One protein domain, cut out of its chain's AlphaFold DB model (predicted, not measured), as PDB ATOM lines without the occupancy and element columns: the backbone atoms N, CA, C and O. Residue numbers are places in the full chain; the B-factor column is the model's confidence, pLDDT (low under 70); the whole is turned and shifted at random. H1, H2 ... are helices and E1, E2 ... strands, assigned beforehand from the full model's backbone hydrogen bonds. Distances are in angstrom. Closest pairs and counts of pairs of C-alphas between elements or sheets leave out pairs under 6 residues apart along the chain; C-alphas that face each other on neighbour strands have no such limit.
ATOM      1  N   LYS A   2      11.252   3.838 -36.069       87.75
ATOM      2  CA  LYS A   2      10.228   3.163 -35.234       87.75
ATOM      3  C   LYS A   2       8.949   2.765 -35.998       87.75
ATOM      4  O   LYS A   2       8.593   1.595 -35.990       87.75
ATOM      5  N   VAL A   3       8.327   3.703 -36.716       92.19
ATOM      6  CA  VAL A   3       7.054   3.458 -37.428       92.19
ATOM      7  C   VAL A   3       7.176   2.475 -38.592       92.19
ATOM      8  O   VAL A   3       6.272   1.681 -38.821       92.19
ATOM      9  N   TYR A   4       8.316   2.470 -39.293       92.69
ATOM     10  CA  TYR A   4       8.571   1.501 -40.362       92.69
ATOM     11  C   TYR A   4       8.664   0.084 -39.798       92.69
ATOM     12  O   TYR A   4       8.050  -0.835 -40.326       92.69
ATOM     13  N   ARG A   5       9.374  -0.082 -38.674       93.50
ATOM     14  CA  ARG A   5       9.450  -1.364 -37.966       93.50
ATOM     15  C   ARG A   5       8.069  -1.838 -37.514       93.50
ATOM     16  O   ARG A   5       7.750  -2.999 -37.717       93.50
ATOM     17  N   GLU A   6       7.258  -0.957 -36.932       93.00
ATOM     18  CA  GLU A   6       5.885  -1.281 -36.514       93.00
ATOM     19  C   GLU A   6       5.026  -1.754 -37.694       93.00
ATOM     20  O   GLU A   6       4.371  -2.788 -37.591       93.00
ATOM     21  N   TRP A   7       5.090  -1.060 -38.834       94.56
ATOM     22  CA  TRP A   7       4.403  -1.482 -40.056       94.56
ATOM     23  C   TRP A   7       4.893  -2.849 -40.556       94.56
ATOM     24  O   TRP A   7       4.072  -3.738 -40.775       94.56
ATOM     25  N   VAL A   8       6.211  -3.068 -40.658       95.19
ATOM     26  CA  VAL A   8       6.781  -4.366 -41.076       95.19
ATOM     27  C   VAL A   8       6.322  -5.491 -40.147       95.19
ATOM     28  O   VAL A   8       5.864  -6.532 -40.616       95.19
ATOM     29  N   CYS A   9       6.398  -5.282 -38.832       94.88
ATOM     30  CA  CYS A   9       5.925  -6.254 -37.852       94.88
ATOM     31  C   CYS A   9       4.431  -6.543 -38.025       94.88
ATOM     32  O   CYS A   9       4.048  -7.706 -38.012       94.88
ATOM     33  N   SER A  10       3.610  -5.514 -38.257       94.00
ATOM     34  CA  SER A  10       2.164  -5.672 -38.452       94.00
ATOM     35  C   SER A  10       1.796  -6.483 -39.705       94.00
ATOM     36  O   SER A  10       0.749  -7.127 -39.745       94.00
ATOM     37  N   MET A  11       2.673  -6.471 -40.714       93.31
ATOM     38  CA  MET A  11       2.492  -7.191 -41.977       93.31
ATOM     39  C   MET A  11       2.971  -8.636 -41.928       93.31
ATOM     40  O   MET A  11       2.377  -9.506 -42.559       93.31
ATOM     41  N   ILE A  12       4.075  -8.885 -41.226       94.69
ATOM     42  CA  ILE A  12       4.741 -10.190 -41.220       94.69
ATOM     43  C   ILE A  12       4.232 -11.068 -40.076       94.69
ATOM     44  O   ILE A  12       4.133 -12.285 -40.231       94.69
ATOM     45  N   ILE A  13       3.926 -10.475 -38.919       93.31
ATOM     46  CA  ILE A  13       3.548 -11.220 -37.718       93.31
ATOM     47  C   ILE A  13       2.021 -11.361 -37.685       93.31
ATOM     48  O   ILE A  13       1.316 -10.353 -37.604       93.31
ATOM     49  N   PRO A  14       1.478 -12.590 -37.727       90.88
ATOM     50  CA  PRO A  14       0.039 -12.789 -37.720       90.88
ATOM     51  C   PRO A  14      -0.543 -12.499 -36.333       90.88
ATOM     52  O   PRO A  14      -0.094 -13.047 -35.326       90.88
ATOM     53  N   PHE A  15      -1.590 -11.680 -36.288       89.75
ATOM     54  CA  PHE A  15      -2.306 -11.357 -35.060       89.75
ATOM     55  C   PHE A  15      -3.639 -12.101 -35.010       89.75
ATOM     56  O   PHE A  15      -4.468 -11.973 -35.912       89.75
ATOM     57  N   HIS A  16      -3.842 -12.889 -33.955       88.75
ATOM     58  CA  HIS A  16      -5.044 -13.697 -33.784       88.75
ATOM     59  C   HIS A  16      -5.838 -13.242 -32.565       88.75
ATOM     60  O   HIS A  16      -5.281 -13.057 -31.486       88.75
ATOM     61  N   ILE A  17      -7.151 -13.133 -32.732       84.94
ATOM     62  CA  ILE A  17      -8.097 -12.881 -31.649       84.94
ATOM     63  C   ILE A  17      -9.192 -13.950 -31.729       84.94
ATOM     64  O   ILE A  17      -9.781 -14.146 -32.788       84.94
ATOM     65  N   ASN A  18      -9.469 -14.654 -30.624       84.69
ATOM     66  CA  ASN A  18     -10.461 -15.744 -30.560       84.69
ATOM     67  C   ASN A  18     -10.295 -16.813 -31.664       84.69
ATOM     68  O   ASN A  18     -11.273 -17.368 -32.154       84.69
ATOM     69  N   GLY A  19      -9.056 -17.081 -32.089       85.19
ATOM     70  CA  GLY A  19      -8.755 -18.019 -33.178       85.19
ATOM     71  C   GLY A  19      -8.955 -17.465 -34.596       85.19
ATOM     72  O   GLY A  19      -8.588 -18.139 -35.554       85.19
ATOM     73  N   GLY A  20      -9.471 -16.243 -34.754       87.62
ATOM     74  CA  GLY A  20      -9.561 -15.548 -36.039       87.62
ATOM     75  C   GLY A  20      -8.323 -14.697 -36.323       87.62
ATOM     76  O   GLY A  20      -7.837 -13.994 -35.437       87.62
ATOM     77  N   LEU A  21      -7.821 -14.738 -37.560       90.44
ATOM     78  CA  LEU A  21      -6.754 -13.852 -38.029       90.44
ATOM     79  C   LEU A  21      -7.321 -12.446 -38.268       90.44
ATOM     80  O   LEU A  21      -8.202 -12.268 -39.108       90.44
ATOM     81  N   ILE A  22      -6.786 -11.449 -37.566       91.62
ATOM     82  CA  ILE A  22      -7.171 -10.043 -37.722       91.62
ATOM     83  C   ILE A  22      -6.047  -9.308 -38.445       91.62
ATOM     84  O   ILE A  22      -4.886  -9.364 -38.043       91.62
ATOM     85  N   LYS A  23      -6.392  -8.608 -39.526       93.38
ATOM     86  CA  LYS A  23      -5.433  -7.825 -40.312       93.38
ATOM     87  C   LYS A  23      -5.103  -6.492 -39.628       93.38
ATOM     88  O   LYS A  23      -5.942  -5.956 -38.897       93.38
ATOM     89  N   PRO A  24      -3.913  -5.923 -39.873       94.69
ATOM     90  CA  PRO A  24      -3.576  -4.602 -39.361       94.69
ATOM     91  C   PRO A  24      -4.437  -3.516 -40.011       94.69
ATOM     92  O   PRO A  24      -4.897  -3.645 -41.150       94.69
ATOM     93  N   CYS A  25      -4.638  -2.422 -39.287       93.75
ATOM     94  CA  CYS A  25      -5.263  -1.222 -39.824       93.75
ATOM     95  C   CYS A  25      -4.335  -0.518 -40.818       93.75
ATOM     96  O   CYS A  25      -3.106  -0.566 -40.707       93.75
ATOM     97  N   ARG A  26      -4.934   0.210 -41.769       92.75
ATOM     98  CA  ARG A  26      -4.200   1.042 -42.738       92.75
ATOM     99  C   ARG A  26      -3.361   2.139 -42.075       92.75
ATOM    100  O   ARG A  26      -2.327   2.515 -42.621       92.75
ATOM    101  N   SER A  27      -3.733   2.568 -40.870       92.19
ATOM    102  CA  SER A  27      -3.010   3.562 -40.069       92.19
ATOM    103  C   SER A  27      -1.525   3.230 -39.868       92.19
ATOM    104  O   SER A  27      -0.696   4.138 -39.796       92.19
ATOM    105  N   PHE A  28      -1.138   1.947 -39.830       94.06
ATOM    106  CA  PHE A  28       0.277   1.560 -39.806       94.06
ATOM    107  C   PHE A  28       1.037   2.069 -41.028       94.06
ATOM    108  O   PHE A  28       2.149   2.566 -40.888       94.06
ATOM    109  N   CYS A  29       0.429   1.962 -42.207       94.56
ATOM    110  CA  CYS A  29       1.001   2.443 -43.451       94.56
ATOM    111  C   CYS A  29       1.050   3.968 -43.487       94.56
ATOM    112  O   CYS A  29       2.108   4.542 -43.731       94.56
ATOM    113  N   GLU A  30      -0.070   4.620 -43.177       93.06
ATOM    114  CA  GLU A  30      -0.194   6.082 -43.239       93.06
ATOM    115  C   GLU A  30       0.835   6.762 -42.329       93.06
ATOM    116  O   GLU A  30       1.469   7.745 -42.706       93.06
ATOM    117  N   ARG A  31       1.095   6.186 -41.146       93.25
ATOM    118  CA  ARG A  31       2.148   6.669 -40.240       93.25
ATOM    119  C   ARG A  31       3.550   6.559 -40.831       93.25
ATOM    120  O   ARG A  31       4.401   7.374 -40.478       93.25
ATOM    121  N   VAL A  32       3.822   5.557 -41.666       93.94
ATOM    122  CA  VAL A  32       5.104   5.439 -42.374       93.94
ATOM    123  C   VAL A  32       5.187   6.495 -43.466       93.94
ATOM    124  O   VAL A  32       6.171   7.225 -43.496       93.94
ATOM    125  N   GLU A  33       4.147   6.618 -44.289       92.25
ATOM    126  CA  GLU A  33       4.083   7.593 -45.383       92.25
ATOM    127  C   GLU A  33       4.265   9.036 -44.879       92.25
ATOM    128  O   GLU A  33       5.010   9.810 -45.468       92.25
ATOM    129  N   GLN A  34       3.684   9.376 -43.724       90.62
ATOM    130  CA  GLN A  34       3.768  10.723 -43.143       90.62
ATOM    131  C   GLN A  34       5.090  11.041 -42.427       90.62
ATOM    132  O   GLN A  34       5.450  12.210 -42.299       90.62
ATOM    133  N   ARG A  35       5.780  10.038 -41.863       91.25
ATOM    134  CA  ARG A  35       6.895  10.271 -40.915       91.25
ATOM    135  C   ARG A  35       8.250   9.804 -41.421       91.25
ATOM    136  O   ARG A  35       9.272  10.234 -40.886       91.25
ATOM    137  N   CYS A  36       8.289   8.883 -42.377       90.25
ATOM    138  CA  CYS A  36       9.547   8.431 -42.949       90.25
ATOM    139  C   CYS A  36      10.005   9.389 -44.060       90.25
ATOM    140  O   CYS A  36       9.177   9.911 -44.802       90.25
ATOM    141  N   PRO A  37      11.321   9.621 -44.212       87.75
ATOM    142  CA  PRO A  37      11.841  10.388 -45.339       87.75
ATOM    143  C   PRO A  37      11.472   9.740 -46.677       87.75
ATOM    144  O   PRO A  37      11.463   8.512 -46.789       87.75
ATOM    145  N   HIS A  38      11.257  10.561 -47.708       81.88
ATOM    146  CA  HIS A  38      11.090  10.071 -49.076       81.88
ATOM    147  C   HIS A  38      12.350   9.334 -49.534       81.88
ATOM    148  O   HIS A  38      13.422   9.923 -49.706       81.88
ATOM    149  N   LEU A  39      12.209   8.026 -49.732       80.69
ATOM    150  CA  LEU A  39      13.261   7.195 -50.288       80.69
ATOM    151  C   LEU A  39      13.265   7.377 -51.802       80.69
ATOM    152  O   LEU A  39      12.253   7.138 -52.453       80.69
ATOM    153  N   HIS A  40      14.406   7.789 -52.348       79.00
ATOM    154  CA  HIS A  40      14.627   7.792 -53.787       79.00
ATOM    155  C   HIS A  40      15.147   6.415 -54.208       79.00
ATOM    156  O   HIS A  40      16.090   5.912 -53.585       79.00
ATOM    157  N   PRO A  41      14.570   5.788 -55.245       78.19
ATOM    158  CA  PRO A  41      15.046   4.503 -55.715       78.19
ATOM    159  C   PRO A  41      16.458   4.664 -56.274       78.19
ATOM    160  O   PRO A  41      16.751   5.572 -57.054       78.19
ATOM    161  N   PRO A  51       7.231   8.851 -54.344       84.06
ATOM    162  CA  PRO A  51       7.894   8.176 -53.231       84.06
ATOM    163  C   PRO A  51       7.817   6.645 -53.334       84.06
ATOM    164  O   PRO A  51       6.808   6.071 -53.723       84.06
ATOM    165  N   VAL A  52       8.898   5.965 -52.935       84.88
ATOM    166  CA  VAL A  52       8.983   4.489 -52.988       84.88
ATOM    167  C   VAL A  52       8.001   3.804 -52.028       84.88
ATOM    168  O   VAL A  52       7.681   2.630 -52.204       84.88
ATOM    169  N   PHE A  53       7.535   4.517 -51.003       90.12
ATOM    170  CA  PHE A  53       6.564   4.011 -50.044       90.12
ATOM    171  C   PHE A  53       5.269   4.811 -50.156       90.12
ATOM    172  O   PHE A  53       5.261   5.999 -49.842       90.12
ATOM    173  N   LEU A  54       4.195   4.139 -50.573       89.75
ATOM    174  CA  LEU A  54       2.853   4.695 -50.716       89.75
ATOM    175  C   LEU A  54       1.824   3.702 -50.189       89.75
ATOM    176  O   LEU A  54       1.930   2.491 -50.416       89.75
ATOM    177  N   CYS A  55       0.815   4.215 -49.495       90.81
ATOM    178  CA  CYS A  55      -0.332   3.429 -49.078       90.81
ATOM    179  C   CYS A  55      -1.367   3.299 -50.197       90.81
ATOM    180  O   CYS A  55      -1.397   4.067 -51.154       90.81
ATOM    181  N   ILE A  56      -2.251   2.304 -50.074       87.88
ATOM    182  CA  ILE A  56      -3.396   2.164 -50.981       87.88
ATOM    183  C   ILE A  56      -4.330   3.360 -50.752       87.88
ATOM    184  O   ILE A  56      -4.710   3.623 -49.609       87.88
ATOM    185  N   ASP A  57      -4.726   4.051 -51.820       86.62
ATOM    186  CA  ASP A  57      -5.661   5.181 -51.759       86.62
ATOM    187  C   ASP A  57      -7.059   4.706 -51.296       86.62
ATOM    188  O   ASP A  57      -7.592   3.739 -51.846       86.62
ATOM    189  N   PRO A  58      -7.673   5.315 -50.262       82.56
ATOM    190  CA  PRO A  58      -9.023   4.957 -49.808       82.56
ATOM    191  C   PRO A  58     -10.137   5.319 -50.793       82.56
ATOM    192  O   PRO A  58     -11.194   4.694 -50.754       82.56
ATOM    193  N   TYR A  72      -4.509  -4.886 -45.568       92.00
ATOM    194  CA  TYR A  72      -5.153  -4.240 -44.423       92.00
ATOM    195  C   TYR A  72      -6.565  -4.778 -44.192       92.00
ATOM    196  O   TYR A  72      -7.229  -5.222 -45.134       92.00
ATOM    197  N   GLY A  73      -7.010  -4.734 -42.938       89.19
ATOM    198  CA  GLY A  73      -8.397  -5.006 -42.565       89.19
ATOM    199  C   GLY A  73      -9.307  -3.813 -42.843       89.19
ATOM    200  O   GLY A  73      -8.831  -2.704 -43.108       89.19
ATOM    201  N   ASP A  74     -10.614  -4.041 -42.760       86.19
ATOM    202  CA  ASP A  74     -11.591  -2.955 -42.824       86.19
ATOM    203  C   ASP A  74     -11.374  -1.986 -41.650       86.19
ATOM    204  O   ASP A  74     -10.940  -2.431 -40.586       86.19
ATOM    205  N   PRO A  75     -11.703  -0.685 -41.779       81.25
ATOM    206  CA  PRO A  75     -11.478   0.321 -40.724       81.25
ATOM    207  C   PRO A  75     -12.086  -0.047 -39.365       81.25
ATOM    208  O   PRO A  75     -11.671   0.425 -38.312       81.25
ATOM    209  N   ASP A  76     -13.101  -0.894 -39.425       82.88
ATOM    210  CA  ASP A  76     -13.889  -1.377 -38.318       82.88
ATOM    211  C   ASP A  76     -13.482  -2.779 -37.831       82.88
ATOM    212  O   ASP A  76     -13.906  -3.208 -36.760       82.88
ATOM    213  N   LEU A  77     -12.683  -3.505 -38.615       87.62
ATOM    214  CA  LEU A  77     -12.270  -4.883 -38.363       87.62
ATOM    215  C   LEU A  77     -10.768  -5.037 -38.637       87.62
ATOM    216  O   LEU A  77     -10.326  -5.803 -39.497       87.62
ATOM    217  N   CYS A  78      -9.973  -4.269 -37.900       91.81
ATOM    218  CA  CYS A  78      -8.521  -4.266 -37.995       91.81
ATOM    219  C   CYS A  78      -7.889  -3.927 -36.644       91.81
ATOM    220  O   CYS A  78      -8.545  -3.347 -35.784       91.81
ATOM    221  N   TYR A  79      -6.614  -4.254 -36.440       91.31
ATOM    222  CA  TYR A  79      -5.910  -3.868 -35.214       91.31
ATOM    223  C   TYR A  79      -4.893  -2.736 -35.430       91.31
ATOM    224  O   TYR A  79      -4.306  -2.605 -36.501       91.31
ATOM    225  N   ASP A  80      -4.659  -1.935 -34.389       89.75
ATOM    226  CA  ASP A  80      -3.665  -0.869 -34.314       89.75
ATOM    227  C   ASP A  80      -2.721  -1.143 -33.120       89.75
ATOM    228  O   ASP A  80      -2.946  -2.066 -32.334       89.75
ATOM    229  N   SER A  81      -1.668  -0.345 -32.961       84.44
ATOM    230  CA  SER A  81      -0.618  -0.490 -31.946       84.44
ATOM    231  C   SER A  81      -1.180  -0.551 -30.525       84.44
ATOM    232  O   SER A  81      -0.737  -1.368 -29.724       84.44
ATOM    233  N   CYS A  82      -2.207   0.245 -30.223       81.56
ATOM    234  CA  CYS A  82      -2.882   0.224 -28.924       81.56
ATOM    235  C   CYS A  82      -3.494  -1.136 -28.579       81.56
ATOM    236  O   CYS A  82      -3.559  -1.502 -27.407       81.56
ATOM    237  N   HIS A  83      -3.915  -1.908 -29.583       82.31
ATOM    238  CA  HIS A  83      -4.519  -3.207 -29.328       82.31
ATOM    239  C   HIS A  83      -3.501  -4.269 -28.919       82.31
ATOM    240  O   HIS A  83      -3.863  -5.234 -28.245       82.31
ATOM    241  N   LEU A  84      -2.232  -4.057 -29.273       78.75
ATOM    242  CA  LEU A  84      -1.115  -4.907 -28.874       78.75
ATOM    243  C   LEU A  84      -0.697  -4.644 -27.418       78.75
ATOM    244  O   LEU A  84      -0.292  -5.568 -26.721       78.75
ATOM    245  N   LEU A  85      -0.843  -3.400 -26.942       71.69
ATOM    246  CA  LEU A  85      -0.414  -2.966 -25.604       71.69
ATOM    247  C   LEU A  85      -1.376  -3.399 -24.485       71.69
ATOM    248  O   LEU A  85      -0.965  -3.631 -23.353       71.69
ATOM    249  N   ASN A  86      -2.659  -3.581 -24.798       57.44
ATOM    250  CA  ASN A  86      -3.671  -4.005 -23.823       57.44
ATOM    251  C   ASN A  86      -3.608  -5.502 -23.461       57.44
ATOM    252  O   ASN A  86      -4.401  -5.963 -22.640       57.44
ATOM    253  N   SER A  87      -2.680  -6.271 -24.042       49.12
ATOM    254  CA  SER A  87      -2.481  -7.678 -23.676       49.12
ATOM    255  C   SER A  87      -1.790  -7.858 -22.316       49.12
ATOM    256  O   SER A  87      -1.785  -8.973 -21.800       49.12
TER     257      SER A  87
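What this domain is: This is residues 2 to 41, 51 to 58 and 72 to 87 of the 137 residues of the protein "Hypothetical protein" of Medioppia subpectinata (UniProt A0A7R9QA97). A small hairpin of two short strands, E1 and E2, makes one end of an elongated model, and two helices, H1 and H2, pack side by side in its middle, running opposite ways. The loop after H2 reaches out to the other end, and the short helix H3 lies near H1. The printed part has 64 residues, under half of them in named elements, in the order H1, E1, E2, H2, H3; the sheet, order E1 - E2, is antiparallel, and the class is mostly helix. It is only just compact, close to loose, with a radius of gyration of the C-alphas of 12.5 A and spans of 41 by 24 by 17 A.

Where its parts are: E1 is residues 15 to 17, 6.9 A long, and E2 is residues 20 to 22, 6.2 A. H1, residues 2 to 12, measures 15.6 A and begins at C-alpha 2 (10.228, 3.163, -35.234). H2, residues 27 to 35, measures 12.0 A. H3, residues 81 to 85, measures 6.8 A and ends at C-alpha 85 (-0.414, -2.966, -25.604).

How they stand to each other: E1 and E2 form a hairpin, antiparallel at 131 degrees, with N 17 and O 20 within hydrogen-bond range at 2.9 A. H1 and H2 touch, the closest C-alphas being those of Trp 7 and Phe 28, 5.1 A apart. Their tilt of 32 degrees is shallow, only just short of steep. H1 and H3 are close but not clearly touching; their closest C-alphas, of Glu 6 and Ser 81, are 8.0 A apart. H2 and H3 are only just apart, at 8.2 A. Every O i to N i+4 pair is within hydrogen-bond range in H1 and H3, and 4 of 5 in H2.

The domain as a whole: The C-alphas farthest apart, of Asn 18 and His 40, are 41.5 A apart. Residues 42 to 50 and 59 to 71 are not printed, with C-alpha gaps of 8.4 A and 11.3 A. The links printed whole, H1 to E1, E1 to E2 and E2 to H2, are tight. Mean pLDDT of the printed part is 87.7, and residues 86 to 87 are under 70.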